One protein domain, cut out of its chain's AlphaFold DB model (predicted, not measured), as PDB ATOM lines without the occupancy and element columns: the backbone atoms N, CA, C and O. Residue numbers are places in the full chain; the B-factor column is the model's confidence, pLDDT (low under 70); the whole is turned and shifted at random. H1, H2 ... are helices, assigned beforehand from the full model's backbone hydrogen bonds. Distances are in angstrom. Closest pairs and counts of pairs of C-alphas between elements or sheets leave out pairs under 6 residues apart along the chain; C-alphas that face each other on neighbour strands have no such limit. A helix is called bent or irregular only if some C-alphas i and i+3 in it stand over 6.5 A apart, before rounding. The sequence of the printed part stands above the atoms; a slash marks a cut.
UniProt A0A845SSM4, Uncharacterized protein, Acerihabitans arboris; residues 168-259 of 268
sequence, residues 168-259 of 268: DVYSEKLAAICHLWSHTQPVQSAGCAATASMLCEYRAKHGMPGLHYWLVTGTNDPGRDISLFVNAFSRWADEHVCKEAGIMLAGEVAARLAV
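Overview. This is residues 168 to 259 of the 268 residues of an uncharacterized protein of Acerihabitans arboris (UniProt A0A845SSM4). Three helices, H1, H3 and H4, stand side by side as a tilted layer with H3 in the middle, and the bent helix H2 covers one face of that layer. Its long arm H2a crosses from H1 to H4, and its short arm H2b folds back toward the beginnings of H1 and H3. The printed part has 92 residues with four named helices, H1, H2, H3 and H4 in that order, and no named strand; the class is all helix. It is compact, with a radius of gyration of the C-alphas of 12.1 A and spans of 37 by 26 by 25 A.

Arrangement. H1, residues 170 to 183, is followed by H2, residues 189 to 217, which by its hydrogen bonds was assigned as one helix but is bent: C-alphas 205 and 208 are 9.3 A apart. Its arms are H2a, residues 189 to 205, and H2b, residues 208 to 217. H1 and H2a form a helical hairpin, opposite ways at a tilt of 36 degrees, only just steep; H2a touches H1 with residues 189 to 195 alone, and the closest C-alphas, of Cys 178 and Cys 192, are 5.3 A apart. H2a and H2b stand at a steep tilt of 61 degrees, their closest C-alphas, of Arg 203 and Leu 211, 5.3 A apart. H1 and H2b are close but not clearly touching, the closest C-alphas being those of Ser 171 and Leu 215, at 5.8 A. H3, residues 222 to 234, touches H1 and runs the same way at 33 degrees, a shallow tilt only just short of steep; the closest C-alphas, of His 179 and Ala 232, are 5.3 A apart. H3 and H2b only just touch, with 3 pairs of C-alphas within 8 A, the closest those of Val 216 and Pro 222 at 5.4 A. H4, residues 240 to 257, forms a helical hairpin with H3 at 35.0 degrees, only just steep; the C-alphas of Val 230 and Gly 246, their closest, are 5.0 A apart. H4 touches H2a at a steep tilt of 61 degrees, with the C-alphas of Ala 196 and Ala 245 closest at 5.3 A, and is apart from H1. In H1, H2a, H2b, H3 and H4 every O i to N i+4 pair is within hydrogen-bond range.

Along the chain. H1 begins at C-alpha 170, (-36.369, 34.312, 14.458), and is 20.0 A long from first to last C-alpha. H2a measures 24.1 A, H2b 14.1 A and H3 18.0 A. H4 measures 25.7 A and ends at C-alpha 257, (-45.579, 24.011, 34.315).

Size, cuts and confidence. The two C-alphas farthest apart, those of Pro 186 and Val 259, are 39.3 A apart. The printed part has no cut, and the links H1 to H2, H2 to H3 and H3 to H4 are tight. The mean pLDDT of the printed part is 91.4, and residues 168, 258 and 259 are under 70.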
ATOM      1  N   ASP A 168     -40.841  37.486  11.426       67.88
ATOM      2  CA  ASP A 168     -41.465  36.283  11.961       67.88
ATOM      3  C   ASP A 168     -40.426  35.148  12.078       67.88
ATOM      4  O   ASP A 168     -39.559  34.964  11.210       67.88
ATOM      5  N   VAL A 169     -40.540  34.332  13.132       86.38
ATOM      6  CA  VAL A 169     -39.845  33.032  13.245       86.38
ATOM      7  C   VAL A 169     -38.321  33.118  13.540       86.38
ATOM      8  O   VAL A 169     -37.561  32.189  13.258       86.38
ATOM      9  N   TYR A 170     -37.803  34.220  14.104       91.31
ATOM     10  CA  TYR A 170     -36.369  34.312  14.458       91.31
ATOM     11  C   TYR A 170     -35.958  33.394  15.621       91.31
ATOM     12  O   TYR A 170     -34.849  32.860  15.599       91.31
ATOM     13  N   SER A 171     -36.821  33.196  16.622       92.75
ATOM     14  CA  SER A 171     -36.527  32.349  17.786       92.75
ATOM     15  C   SER A 171     -36.406  30.888  17.362       92.75
ATOM     16  O   SER A 171     -35.454  30.221  17.760       92.75
ATOM     17  N   GLU A 172     -37.290  30.431  16.470       94.38
ATOM     18  CA  GLU A 172     -37.228  29.091  15.867       94.38
ATOM     19  C   GLU A 172     -35.893  28.868  15.149       94.38
ATOM     20  O   GLU A 172     -35.200  27.880  15.387       94.38
ATOM     21  N   LYS A 173     -35.476  29.830  14.319       94.94
ATOM     22  CA  LYS A 173     -34.205  29.762  13.583       94.94
ATOM     23  C   LYS A 173     -33.002  29.719  14.520       94.94
ATOM     24  O   LYS A 173     -32.096  28.911  14.324       94.94
ATOM     25  N   LEU A 174     -33.001  30.557  15.554       95.25
ATOM     26  CA  LEU A 174     -31.952  30.585  16.573       95.25
ATOM     27  C   LEU A 174     -31.876  29.273  17.366       95.25
ATOM     28  O   LEU A 174     -30.779  28.768  17.630       95.25
ATOM     29  N   ALA A 175     -33.028  28.716  17.727       96.06
ATOM     30  CA  ALA A 175     -33.125  27.437  18.411       96.06
ATOM     31  C   ALA A 175     -32.606  26.301  17.519       96.06
ATOM     32  O   ALA A 175     -31.807  25.476  17.973       96.06
ATOM     33  N   ALA A 176     -32.974  26.310  16.235       95.75
ATOM     34  CA  ALA A 176     -32.508  25.348  15.243       95.75
ATOM     35  C   ALA A 176     -30.981  25.392  15.072       95.75
ATOM     36  O   ALA A 176     -30.326  24.368  15.261       95.75
ATOM     37  N   ILE A 177     -30.378  26.559  14.812       95.69
ATOM     38  CA  ILE A 177     -28.913  26.650  14.653       95.69
ATOM     39  C   ILE A 177     -28.164  26.240  15.932       95.69
ATOM     40  O   ILE A 177     -27.161  25.530  15.847       95.69
ATOM     41  N   CYS A 178     -28.671  26.591  17.122       95.25
ATOM     42  CA  CYS A 178     -28.083  26.146  18.392       95.25
ATOM     43  C   CYS A 178     -28.168  24.630  18.566       95.25
ATOM     44  O   CYS A 178     -27.210  23.990  19.016       95.25
ATOM     45  N   HIS A 179     -29.305  24.041  18.204       95.75
ATOM     46  CA  HIS A 179     -29.474  22.598  18.220       95.75
ATOM     47  C   HIS A 179     -28.463  21.917  17.287       95.75
ATOM     48  O   HIS A 179     -27.770  20.992  17.712       95.75
ATOM     49  N   LEU A 180     -28.292  22.419  16.064       96.06
ATOM     50  CA  LEU A 180     -27.344  21.853  15.105       96.06
ATOM     51  C   LEU A 180     -25.891  21.973  15.588       96.06
ATOM     52  O   LEU A 180     -25.179  20.969  15.612       96.06
ATOM     53  N   TRP A 181     -25.450  23.153  16.038       95.81
ATOM     54  CA  TRP A 181     -24.091  23.354  16.568       95.81
ATOM     55  C   TRP A 181     -23.763  22.456  17.755       95.81
ATOM     56  O   TRP A 181     -22.624  22.013  17.911       95.81
ATOM     57  N   SER A 182     -24.762  22.163  18.579       93.88
ATOM     58  CA  SER A 182     -24.582  21.299  19.736       93.88
ATOM     59  C   SER A 182     -24.597  19.810  19.383       93.88
ATOM     60  O   SER A 182     -24.041  19.036  20.156       93.88
ATOM     61  N   HIS A 183     -25.161  19.380  18.245       92.56
ATOM     62  CA  HIS A 183     -25.340  17.955  17.913       92.56
ATOM     63  C   HIS A 183     -24.461  17.438  16.773       92.56
ATOM     64  O   HIS A 183     -24.030  16.283  16.832       92.56
ATOM     65  N   THR A 184     -24.155  18.265  15.781       92.25
ATOM     66  CA  THR A 184     -23.375  17.846  14.615       92.25
ATOM     67  C   THR A 184     -21.884  17.910  14.910       92.25
ATOM     68  O   THR A 184     -21.370  18.913  15.404       92.25
ATOM     69  N   GLN A 185     -21.173  16.827  14.593       88.69
ATOM     70  CA  GLN A 185     -19.731  16.747  14.805       88.69
ATOM     71  C   GLN A 185     -18.948  17.434  13.671       88.69
ATOM     72  O   GLN A 185     -19.233  17.162  12.502       88.69
ATOM     73  N   PRO A 186     -17.920  18.244  13.988       88.06
ATOM     74  CA  PRO A 186     -17.456  18.567  15.342       88.06
ATOM     75  C   PRO A 186     -18.374  19.578  16.040       88.06
ATOM     76  O   PRO A 186     -18.696  20.611  15.458       88.06
ATOM     77  N   VAL A 187     -18.760  19.312  17.290       85.69
ATOM     78  CA  VAL A 187     -19.644  20.208  18.059       85.69
ATOM     79  C   VAL A 187     -19.032  21.604  18.242       85.69
ATOM     80  O   VAL A 187     -17.818  21.744  18.389       85.69
ATOM     81  N   GLN A 188     -19.869  22.644  18.217       88.31
ATOM     82  CA  GLN A 188     -19.441  24.046  18.200       88.31
ATOM     83  C   GLN A 188     -20.010  24.819  19.389       88.31
ATOM     84  O   GLN A 188     -21.189  25.174  19.400       88.31
ATOM     85  N   SER A 189     -19.165  25.140  20.369       88.19
ATOM     86  CA  SER A 189     -19.606  25.898  21.543       88.19
ATOM     87  C   SER A 189     -19.783  27.387  21.254       88.19
ATOM     88  O   SER A 189     -20.752  27.984  21.703       88.19
ATOM     89  N   ALA A 190     -18.930  27.973  20.403       89.81
ATOM     90  CA  ALA A 190     -18.949  29.407  20.096       89.81
ATOM     91  C   ALA A 190     -20.325  29.909  19.620       89.81
ATOM     92  O   ALA A 190     -20.774  30.975  20.031       89.81
ATOM     93  N   GLY A 191     -21.020  29.128  18.789       92.25
ATOM     94  CA  GLY A 191     -22.353  29.483  18.309       92.25
ATOM     95  C   GLY A 191     -23.410  29.420  19.417       92.25
ATOM     96  O   GLY A 191     -24.203  30.347  19.568       92.25
ATOM     97  N   CYS A 192     -23.376  28.376  20.252       94.94
ATOM     98  CA  CYS A 192     -24.245  28.262  21.426       94.94
ATOM     99  C   CYS A 192     -23.982  29.388  22.440       94.94
ATOM    100  O   CYS A 192     -24.930  30.020  22.899       94.94
ATOM    101  N   ALA A 193     -22.715  29.689  22.728       93.62
ATOM    102  CA  ALA A 193     -22.298  30.757  23.632       93.62
ATOM    103  C   ALA A 193     -22.749  32.140  23.147       93.62
ATOM    104  O   ALA A 193     -23.171  32.968  23.953       93.62
ATOM    105  N   ALA A 194     -22.691  32.392  21.835       93.44
ATOM    106  CA  ALA A 194     -23.183  33.630  21.238       93.44
ATOM    107  C   ALA A 194     -24.681  33.818  21.492       93.44
ATOM    108  O   ALA A 194     -25.099  34.868  21.978       93.44
ATOM    109  N   THR A 195     -25.477  32.786  21.211       95.19
ATOM    110  CA  THR A 195     -26.926  32.829  21.433       95.19
ATOM    111  C   THR A 195     -27.261  32.932  22.916       95.19
ATOM    112  O   THR A 195     -28.096  33.746  23.292       95.19
ATOM    113  N   ALA A 196     -26.571  32.180  23.778       96.31
ATOM    114  CA  ALA A 196     -26.729  32.278  25.227       96.31
ATOM    115  C   ALA A 196     -26.435  33.698  25.740       96.31
ATOM    116  O   ALA A 196     -27.231  34.247  26.502       96.31
ATOM    117  N   SER A 197     -25.344  34.316  25.270       94.56
ATOM    118  CA  SER A 197     -24.972  35.695  25.630       94.56
ATOM    119  C   SER A 197     -26.076  36.670  25.251       94.56
ATOM    120  O   SER A 197     -26.541  37.429  26.093       94.56
ATOM    121  N   MET A 198     -26.566  36.578  24.016       94.12
ATOM    122  CA  MET A 198     -27.645  37.424  23.516       94.12
ATOM    123  C   MET A 198     -28.928  37.286  24.350       94.12
ATOM    124  O   MET A 198     -29.547  38.294  24.686       94.12
ATOM    125  N   LEU A 199     -29.327  36.067  24.732       95.06
ATOM    126  CA  LEU A 199     -30.512  35.859  25.576       95.06
ATOM    127  C   LEU A 199     -30.320  36.442  26.986       95.06
ATOM    128  O   LEU A 199     -31.232  37.080  27.519       95.06
ATOM    129  N   CYS A 200     -29.139  36.257  27.580       95.38
ATOM    130  CA  CYS A 200     -28.796  36.826  28.885       95.38
ATOM    131  C   CYS A 200     -28.773  38.362  28.852       95.38
ATOM    132  O   CYS A 200     -29.349  38.999  29.733       95.38
ATOM    133  N   GLU A 201     -28.170  38.958  27.824       93.88
ATOM    134  CA  GLU A 201     -28.136  40.409  27.606       93.88
ATOM    135  C   GLU A 201     -29.551  40.974  27.401       93.88
ATOM    136  O   GLU A 201     -29.920  41.983  28.012       93.88
ATOM    137  N   TYR A 202     -30.387  40.287  26.614       93.94
ATOM    138  CA  TYR A 202     -31.779  40.682  26.407       93.94
ATOM    139  C   TYR A 202     -32.576  40.642  27.717       93.94
ATOM    140  O   TYR A 202     -33.270  41.605  28.049       93.94
ATOM    141  N   ARG A 203     -32.431  39.572  28.513       94.75
ATOM    142  CA  ARG A 203     -33.036  39.488  29.853       94.75
ATOM    143  C   ARG A 203     -32.529  40.587  30.778       94.75
ATOM    144  O   ARG A 203     -33.333  41.158  31.509       94.75
ATOM    145  N   ALA A 204     -31.231  40.877  30.781       95.06
ATOM    146  CA  ALA A 204     -30.667  41.921  31.633       95.06
ATOM    147  C   ALA A 204     -31.276  43.297  31.313       95.06
ATOM    148  O   ALA A 204     -31.522  44.090  32.220       95.06
ATOM    149  N   LYS A 205     -31.575  43.553  30.035       95.69
ATOM    150  CA  LYS A 205     -32.149  44.818  29.565       95.69
ATOM    151  C   LYS A 205     -33.670  44.914  29.722       95.69
ATOM    152  O   LYS A 205     -34.180  45.991  30.020       95.69
ATOM    153  N   HIS A 206     -34.396  43.821  29.496       95.12
ATOM    154  CA  HIS A 206     -35.862  43.825  29.380       95.12
ATOM    155  C   HIS A 206     -36.582  43.023  30.477       95.12
ATOM    156  O   HIS A 206     -37.813  42.968  30.510       95.12
ATOM    157  N   GLY A 207     -35.831  42.402  31.386       94.69
ATOM    158  CA  GLY A 207     -36.360  41.484  32.387       94.69
ATOM    159  C   GLY A 207     -36.834  40.156  31.790       94.69
ATOM    160  O   GLY A 207     -36.835  39.939  30.576       94.69
ATOM    161  N   MET A 208     -37.265  39.249  32.669       93.06
ATOM    162  CA  MET A 208     -37.810  37.955  32.247       93.06
ATOM    163  C   MET A 208     -39.108  38.084  31.423       93.06
ATOM    164  O   MET A 208     -39.195  37.415  30.396       93.06
ATOM    165  N   PRO A 209     -40.073  38.970  31.763       92.62
ATOM    166  CA  PRO A 209     -41.270  39.159  30.939       92.62
ATOM    167  C   PRO A 209     -40.956  39.658  29.522       92.62
ATOM    168  O   PRO A 209     -41.588  39.230  28.561       92.62
ATOM    169  N   GLY A 210     -39.952  40.529  29.375       92.75
ATOM    170  CA  GLY A 210     -39.511  41.005  28.068       92.75
ATOM    171  C   GLY A 210     -38.854  39.904  27.238       92.75
ATOM    172  O   GLY A 210     -39.202  39.732  26.072       92.75
ATOM    173  N   LEU A 211     -37.953  39.116  27.841       92.81
ATOM    174  CA  LEU A 211     -37.355  37.955  27.173       92.81
ATOM    175  C   LEU A 211     -38.422  36.935  26.755       92.81
ATOM    176  O   LEU A 211     -38.365  36.399  25.652       92.81
ATOM    177  N   HIS A 212     -39.397  36.673  27.625       91.88
ATOM    178  CA  HIS A 212     -40.516  35.782  27.329       91.88
ATOM    179  C   HIS A 212     -41.300  36.250  26.108       91.88
ATOM    180  O   HIS A 212     -41.477  35.479  25.166       91.88
ATOM    181  N   TYR A 213     -41.711  37.518  26.104       91.88
ATOM    182  CA  TYR A 213     -42.436  38.115  24.989       91.88
ATOM    183  C   TYR A 213     -41.637  38.022  23.684       91.88
ATOM    184  O   TYR A 213     -42.182  37.641  22.649       91.88
ATOM    185  N   TRP A 214     -40.336  38.304  23.738       91.75
ATOM    186  CA  TRP A 214     -39.435  38.160  22.597       91.75
ATOM    187  C   TRP A 214     -39.411  36.707  22.090       91.75
ATOM    188  O   TRP A 214     -39.800  36.435  20.959       91.75
ATOM    189  N   LEU A 215     -39.117  35.729  22.949       92.00
ATOM    190  CA  LEU A 215     -39.107  34.314  22.558       92.00
ATOM    191  C   LEU A 215     -40.441  33.849  21.957       92.00
ATOM    192  O   LEU A 215     -40.437  33.125  20.970       92.00
ATOM    193  N   VAL A 216     -41.573  34.268  22.533       91.00
ATOM    194  CA  VAL A 216     -42.917  33.859  22.093       91.00
ATOM    195  C   VAL A 216     -43.325  34.517  20.779       91.00
ATOM    196  O   VAL A 216     -43.938  33.864  19.946       91.00
ATOM    197  N   THR A 217     -42.984  35.787  20.564       91.75
ATOM    198  CA  THR A 217     -43.297  36.478  19.298       91.75
ATOM    199  C   THR A 217     -42.400  36.031  18.147       91.75
ATOM    200  O   THR A 217     -42.771  36.172  16.985       91.75
ATOM    201  N   GLY A 218     -41.232  35.469  18.455       90.62
ATOM    202  CA  GLY A 218     -40.278  34.978  17.469       90.62
ATOM    203  C   GLY A 218     -40.531  33.563  16.951       90.62
ATOM    204  O   GLY A 218     -39.634  33.034  16.297       90.62
ATOM    205  N   THR A 219     -41.656  32.908  17.254       92.81
ATOM    206  CA  THR A 219     -41.920  31.514  16.848       92.81
ATOM    207  C   THR A 219     -43.401  31.142  16.932       92.81
ATOM    208  O   THR A 219     -44.174  31.777  17.643       92.81
ATOM    209  N   ASN A 220     -43.781  30.070  16.238       92.00
ATOM    210  CA  ASN A 220     -45.096  29.443  16.374       92.00
ATOM    211  C   ASN A 220     -45.142  28.391  17.500       92.00
ATOM    212  O   ASN A 220     -46.230  28.017  17.933       92.00
ATOM    213  N   ASP A 221     -43.986  27.910  17.976       91.56
ATOM    214  CA  ASP A 221     -43.890  26.877  19.017       91.56
ATOM    215  C   ASP A 221     -42.798  27.215  20.054       91.56
ATOM    216  O   ASP A 221     -41.692  26.660  20.045       91.56
ATOM    217  N   PRO A 222     -43.095  28.126  20.998       91.06
ATOM    218  CA  PRO A 222     -42.111  28.557  21.986       91.06
ATOM    219  C   PRO A 222     -41.719  27.444  22.959       91.06
ATOM    220  O   PRO A 222     -40.635  27.495  23.535       91.06
ATOM    221  N   GLY A 223     -42.577  26.440  23.172       90.62
ATOM    222  CA  GLY A 223     -42.259  25.305  24.039       90.62
ATOM    223  C   GLY A 223     -41.148  24.442  23.447       90.62
ATOM    224  O   GLY A 223     -40.164  24.132  24.132       90.62
ATOM    225  N   ARG A 224     -41.270  24.110  22.157       92.50
ATOM    226  CA  ARG A 224     -40.232  23.393  21.411       92.50
ATOM    227  C   ARG A 224     -38.922  24.171  21.382       92.50
ATOM    228  O   ARG A 224     -37.885  23.609  21.730       92.50
ATOM    229  N   ASP A 225     -38.955  25.449  21.018       93.94
ATOM    230  CA  ASP A 225     -37.732  26.234  20.814       93.94
ATOM    231  C   ASP A 225     -36.959  26.476  22.109       93.94
ATOM    232  O   ASP A 225     -35.737  26.318  22.147       93.94
ATOM    233  N   ILE A 226     -37.663  26.768  23.207       94.75
ATOM    234  CA  ILE A 226     -37.035  26.883  24.527       94.75
ATOM    235  C   ILE A 226     -36.396  25.549  24.932       94.75
ATOM    236  O   ILE A 226     -35.276  25.533  25.445       94.75
ATOM    237  N   SER A 227     -37.054  24.422  24.649       93.38
ATOM    238  CA  SER A 227     -36.493  23.093  24.925       93.38
ATOM    239  C   SER A 227     -35.235  22.812  24.096       93.38
ATOM    240  O   SER A 227     -34.270  22.247  24.614       93.38
ATOM    241  N   LEU A 228     -35.207  23.244  22.831       95.50
ATOM    242  CA  LEU A 228     -34.023  23.147  21.973       95.50
ATOM    243  C   LEU A 228     -32.861  23.987  22.513       95.50
ATOM    244  O   LEU A 228     -31.735  23.485  22.555       95.50
ATOM    245  N   PHE A 229     -33.123  25.210  22.984       96.88
ATOM    246  CA  PHE A 229     -32.106  26.033  23.640       96.88
ATOM    247  C   PHE A 229     -31.567  25.375  24.911       96.88
ATOM    248  O   PHE A 229     -30.354  25.232  25.047       96.88
ATOM    249  N   VAL A 230     -32.443  24.927  25.818       95.88
ATOM    250  CA  VAL A 230     -32.034  24.263  27.070       95.88
ATOM    251  C   VAL A 230     -31.181  23.031  26.770       95.88
ATOM    252  O   VAL A 230     -30.105  22.873  27.348       95.88
ATOM    253  N   ASN A 231     -31.613  22.188  25.827       94.69
ATOM    254  CA  ASN A 231     -30.852  21.013  25.410       94.69
ATOM    255  C   ASN A 231     -29.477  21.410  24.840       94.69
ATOM    256  O   ASN A 231     -28.457  20.875  25.276       94.69
ATOM    257  N   ALA A 232     -29.427  22.386  23.930       95.69
ATOM    258  CA  ALA A 232     -28.176  22.858  23.341       95.69
ATOM    259  C   ALA A 232     -27.207  23.429  24.393       95.69
ATOM    260  O   ALA A 232     -26.025  23.083  24.386       95.69
ATOM    261  N   PHE A 233     -27.696  24.253  25.322       95.94
ATOM    262  CA  PHE A 233     -26.879  24.871  26.369       95.94
ATOM    263  C   PHE A 233     -26.411  23.876  27.428       95.94
ATOM    264  O   PHE A 233     -25.287  23.991  27.912       95.94
ATOM    265  N   SER A 234     -27.217  22.859  27.747       94.06
ATOM    266  CA  SER A 234     -26.834  21.818  28.712       94.06
ATOM    267  C   SER A 234     -25.566  21.054  28.309       94.06
ATOM    268  O   SER A 234     -24.840  20.565  29.172       94.06
ATOM    269  N   ARG A 235     -25.252  20.996  27.007       92.00
ATOM    270  CA  ARG A 235     -24.029  20.359  26.488       92.00
ATOM    271  C   ARG A 235     -22.761  21.170  26.746       92.00
ATOM    272  O   ARG A 235     -21.670  20.620  26.639       92.00
ATOM    273  N   TRP A 236     -22.915  22.440  27.106       90.62
ATOM    274  CA  TRP A 236     -21.839  23.395  27.352       90.62
ATOM    275  C   TRP A 236     -21.967  24.018  28.746       90.62
ATOM    276  O   TRP A 236     -21.681  25.194  28.935       90.62
ATOM    277  N   ALA A 237     -22.411  23.240  29.739       88.88
ATOM    278  CA  ALA A 237     -22.639  23.725  31.104       88.88
ATOM    279  C   ALA A 237     -21.368  24.232  31.820       88.88
ATOM    280  O   ALA A 237     -21.477  24.956  32.810       88.88
ATOM    281  N   ASP A 238     -20.180  23.878  31.325       89.19
ATOM    282  CA  ASP A 238     -18.905  24.419  31.810       89.19
ATOM    283  C   ASP A 238     -18.659  25.856  31.314       89.19
ATOM    284  O   ASP A 238     -17.918  26.618  31.938       89.19
ATOM    285  N   GLU A 239     -19.310  26.269  30.222       89.06
ATOM    286  CA  GLU A 239     -19.308  27.658  29.778       89.06
ATOM    287  C   GLU A 239     -20.334  28.452  30.589       89.06
ATOM    288  O   GLU A 239     -21.544  28.244  30.473       89.06
ATOM    289  N   HIS A 240     -19.845  29.400  31.393       92.75
ATOM    290  CA  HIS A 240     -20.664  30.193  32.315       92.75
ATOM    291  C   HIS A 240     -21.931  30.754  31.658       92.75
ATOM    292  O   HIS A 240     -23.025  30.610  32.194       92.75
ATOM    293  N   VAL A 241     -21.793  31.334  30.463       94.31
ATOM    294  CA  VAL A 241     -22.916  31.956  29.759       94.31
ATOM    295  C   VAL A 241     -23.967  30.945  29.295       94.31
ATOM    296  O   VAL A 241     -25.162  31.195  29.438       94.31
ATOM    297  N   CYS A 242     -23.548  29.770  28.812       95.88
ATOM    298  CA  CYS A 242     -24.454  28.685  28.440       95.88
ATOM    299  C   CYS A 242     -25.178  28.139  29.676       95.88
ATOM    300  O   CYS A 242     -26.392  27.939  29.642       95.88
ATOM    301  N   LYS A 243     -24.463  27.962  30.792       95.56
ATOM    302  CA  LYS A 243     -25.055  27.541  32.068       95.56
ATOM    303  C   LYS A 243     -26.117  28.522  32.560       95.56
ATOM    304  O   LYS A 243     -27.219  28.098  32.904       95.56
ATOM    305  N   GLU A 244     -25.806  29.815  32.588       96.44
ATOM    306  CA  GLU A 244     -26.749  30.848  33.026       96.44
ATOM    307  C   GLU A 244     -27.990  30.903  32.138       96.44
ATOM    308  O   GLU A 244     -29.112  30.886  32.654       96.44
ATOM    309  N   ALA A 245     -27.804  30.904  30.814       97.00
ATOM    310  CA  ALA A 245     -28.913  30.901  29.868       97.00
ATOM    311  C   ALA A 245     -29.769  29.631  30.005       97.00
ATOM    312  O   ALA A 245     -30.998  29.705  30.008       97.00
ATOM    313  N   GLY A 246     -29.135  28.467  30.182       96.81
ATOM    314  CA  GLY A 246     -29.817  27.193  30.402       96.81
ATOM    315  C   GLY A 246     -30.674  27.190  31.669       96.81
ATOM    316  O   GLY A 246     -31.846  26.828  31.603       96.81
ATOM    317  N   ILE A 247     -30.132  27.645  32.805       95.88
ATOM    318  CA  ILE A 247     -30.873  27.747  34.077       95.88
ATOM    319  C   ILE A 247     -32.038  28.732  33.950       95.88
ATOM    320  O   ILE A 247     -33.150  28.434  34.382       95.88
ATOM    321  N   MET A 248     -31.794  29.892  33.341       95.50
ATOM    322  CA  MET A 248     -32.813  30.915  33.101       95.50
ATOM    323  C   MET A 248     -33.989  30.360  32.285       95.50
ATOM    324  O   MET A 248     -35.139  30.514  32.691       95.50
ATOM    325  N   LEU A 249     -33.711  29.699  31.160       95.25
ATOM    326  CA  LEU A 249     -34.750  29.128  30.303       95.25
ATOM    327  C   LEU A 249     -35.452  27.931  30.953       95.25
ATOM    328  O   LEU A 249     -36.667  27.802  30.834       95.25
ATOM    329  N   ALA A 250     -34.724  27.080  31.679       93.19
ATOM    330  CA  ALA A 250     -35.329  25.981  32.427       93.19
ATOM    331  C   ALA A 250     -36.275  26.492  33.527       93.19
ATOM    332  O   ALA A 250     -37.347  25.923  33.724       93.19
ATOM    333  N   GLY A 251     -35.913  27.590  34.202       88.88
ATOM    334  CA  GLY A 251     -36.780  28.265  35.167       88.88
ATOM    335  C   GLY A 251     -38.071  28.786  34.535       88.88
ATOM    336  O   GLY A 251     -39.136  28.644  35.127       88.88
ATOM    337  N   GLU A 252     -37.996  29.310  33.311       84.31
ATOM    338  CA  GLU A 252     -39.176  29.729  32.545       84.31
ATOM    339  C   GLU A 252     -40.083  28.542  32.186       84.31
ATOM    340  O   GLU A 252     -41.296  28.602  32.393       84.31
ATOM    341  N   VAL A 253     -39.513  27.428  31.713       83.56
ATOM    342  CA  VAL A 253     -40.286  26.200  31.448       83.56
ATOM    343  C   VAL A 253     -40.965  25.704  32.727       83.56
ATOM    344  O   VAL A 253     -42.157  25.405  32.716       83.56
ATOM    345  N   ALA A 254     -40.232  25.659  33.841       84.31
ATOM    346  CA  ALA A 254     -40.765  25.225  35.127       84.31
ATOM    347  C   ALA A 254     -41.879  26.150  35.640       84.31
ATOM    348  O   ALA A 254     -42.893  25.655  36.124       84.31
ATOM    349  N   ALA A 255     -41.740  27.470  35.493       79.81
ATOM    350  CA  ALA A 255     -42.765  28.434  35.892       79.81
ATOM    351  C   ALA A 255     -44.076  28.241  35.116       79.81
ATOM    352  O   ALA A 255     -45.151  28.323  35.705       79.81
ATOM    353  N   ARG A 256     -44.000  27.914  33.820       70.44
ATOM    354  CA  ARG A 256     -45.185  27.592  33.005       70.44
ATOM    355  C   ARG A 256     -45.855  26.292  33.433       70.44
ATOM    356  O   ARG A 256     -47.077  26.224  33.446       70.44
ATOM    357  N   LEU A 257     -45.063  25.282  33.795       72.44
ATOM    358  CA  LEU A 257     -45.579  24.011  34.315       72.44
ATOM    359  C   LEU A 257     -46.133  24.140  35.744       72.44
ATOM    360  O   LEU A 257     -46.977  23.348  36.143       72.44
ATOM    361  N   ALA A 258     -45.663  25.129  36.512       66.12
ATOM    362  CA  ALA A 258     -46.118  25.410  37.870       66.12
ATOM    363  C   ALA A 258     -47.435  26.203  37.927       66.12
ATOM    364  O   ALA A 258     -48.010  26.318  39.009       66.12
ATOM    365  N   VAL A 259     -47.927  26.736  36.798       56.34
ATOM    366  CA  VAL A 259     -49.309  27.220  36.695       56.34
ATOM    367  C   VAL A 259     -50.222  25.990  36.781       56.34
ATOM    368  O   VAL A 259     -50.231  25.191  35.846       56.34
TER     369      VAL A 259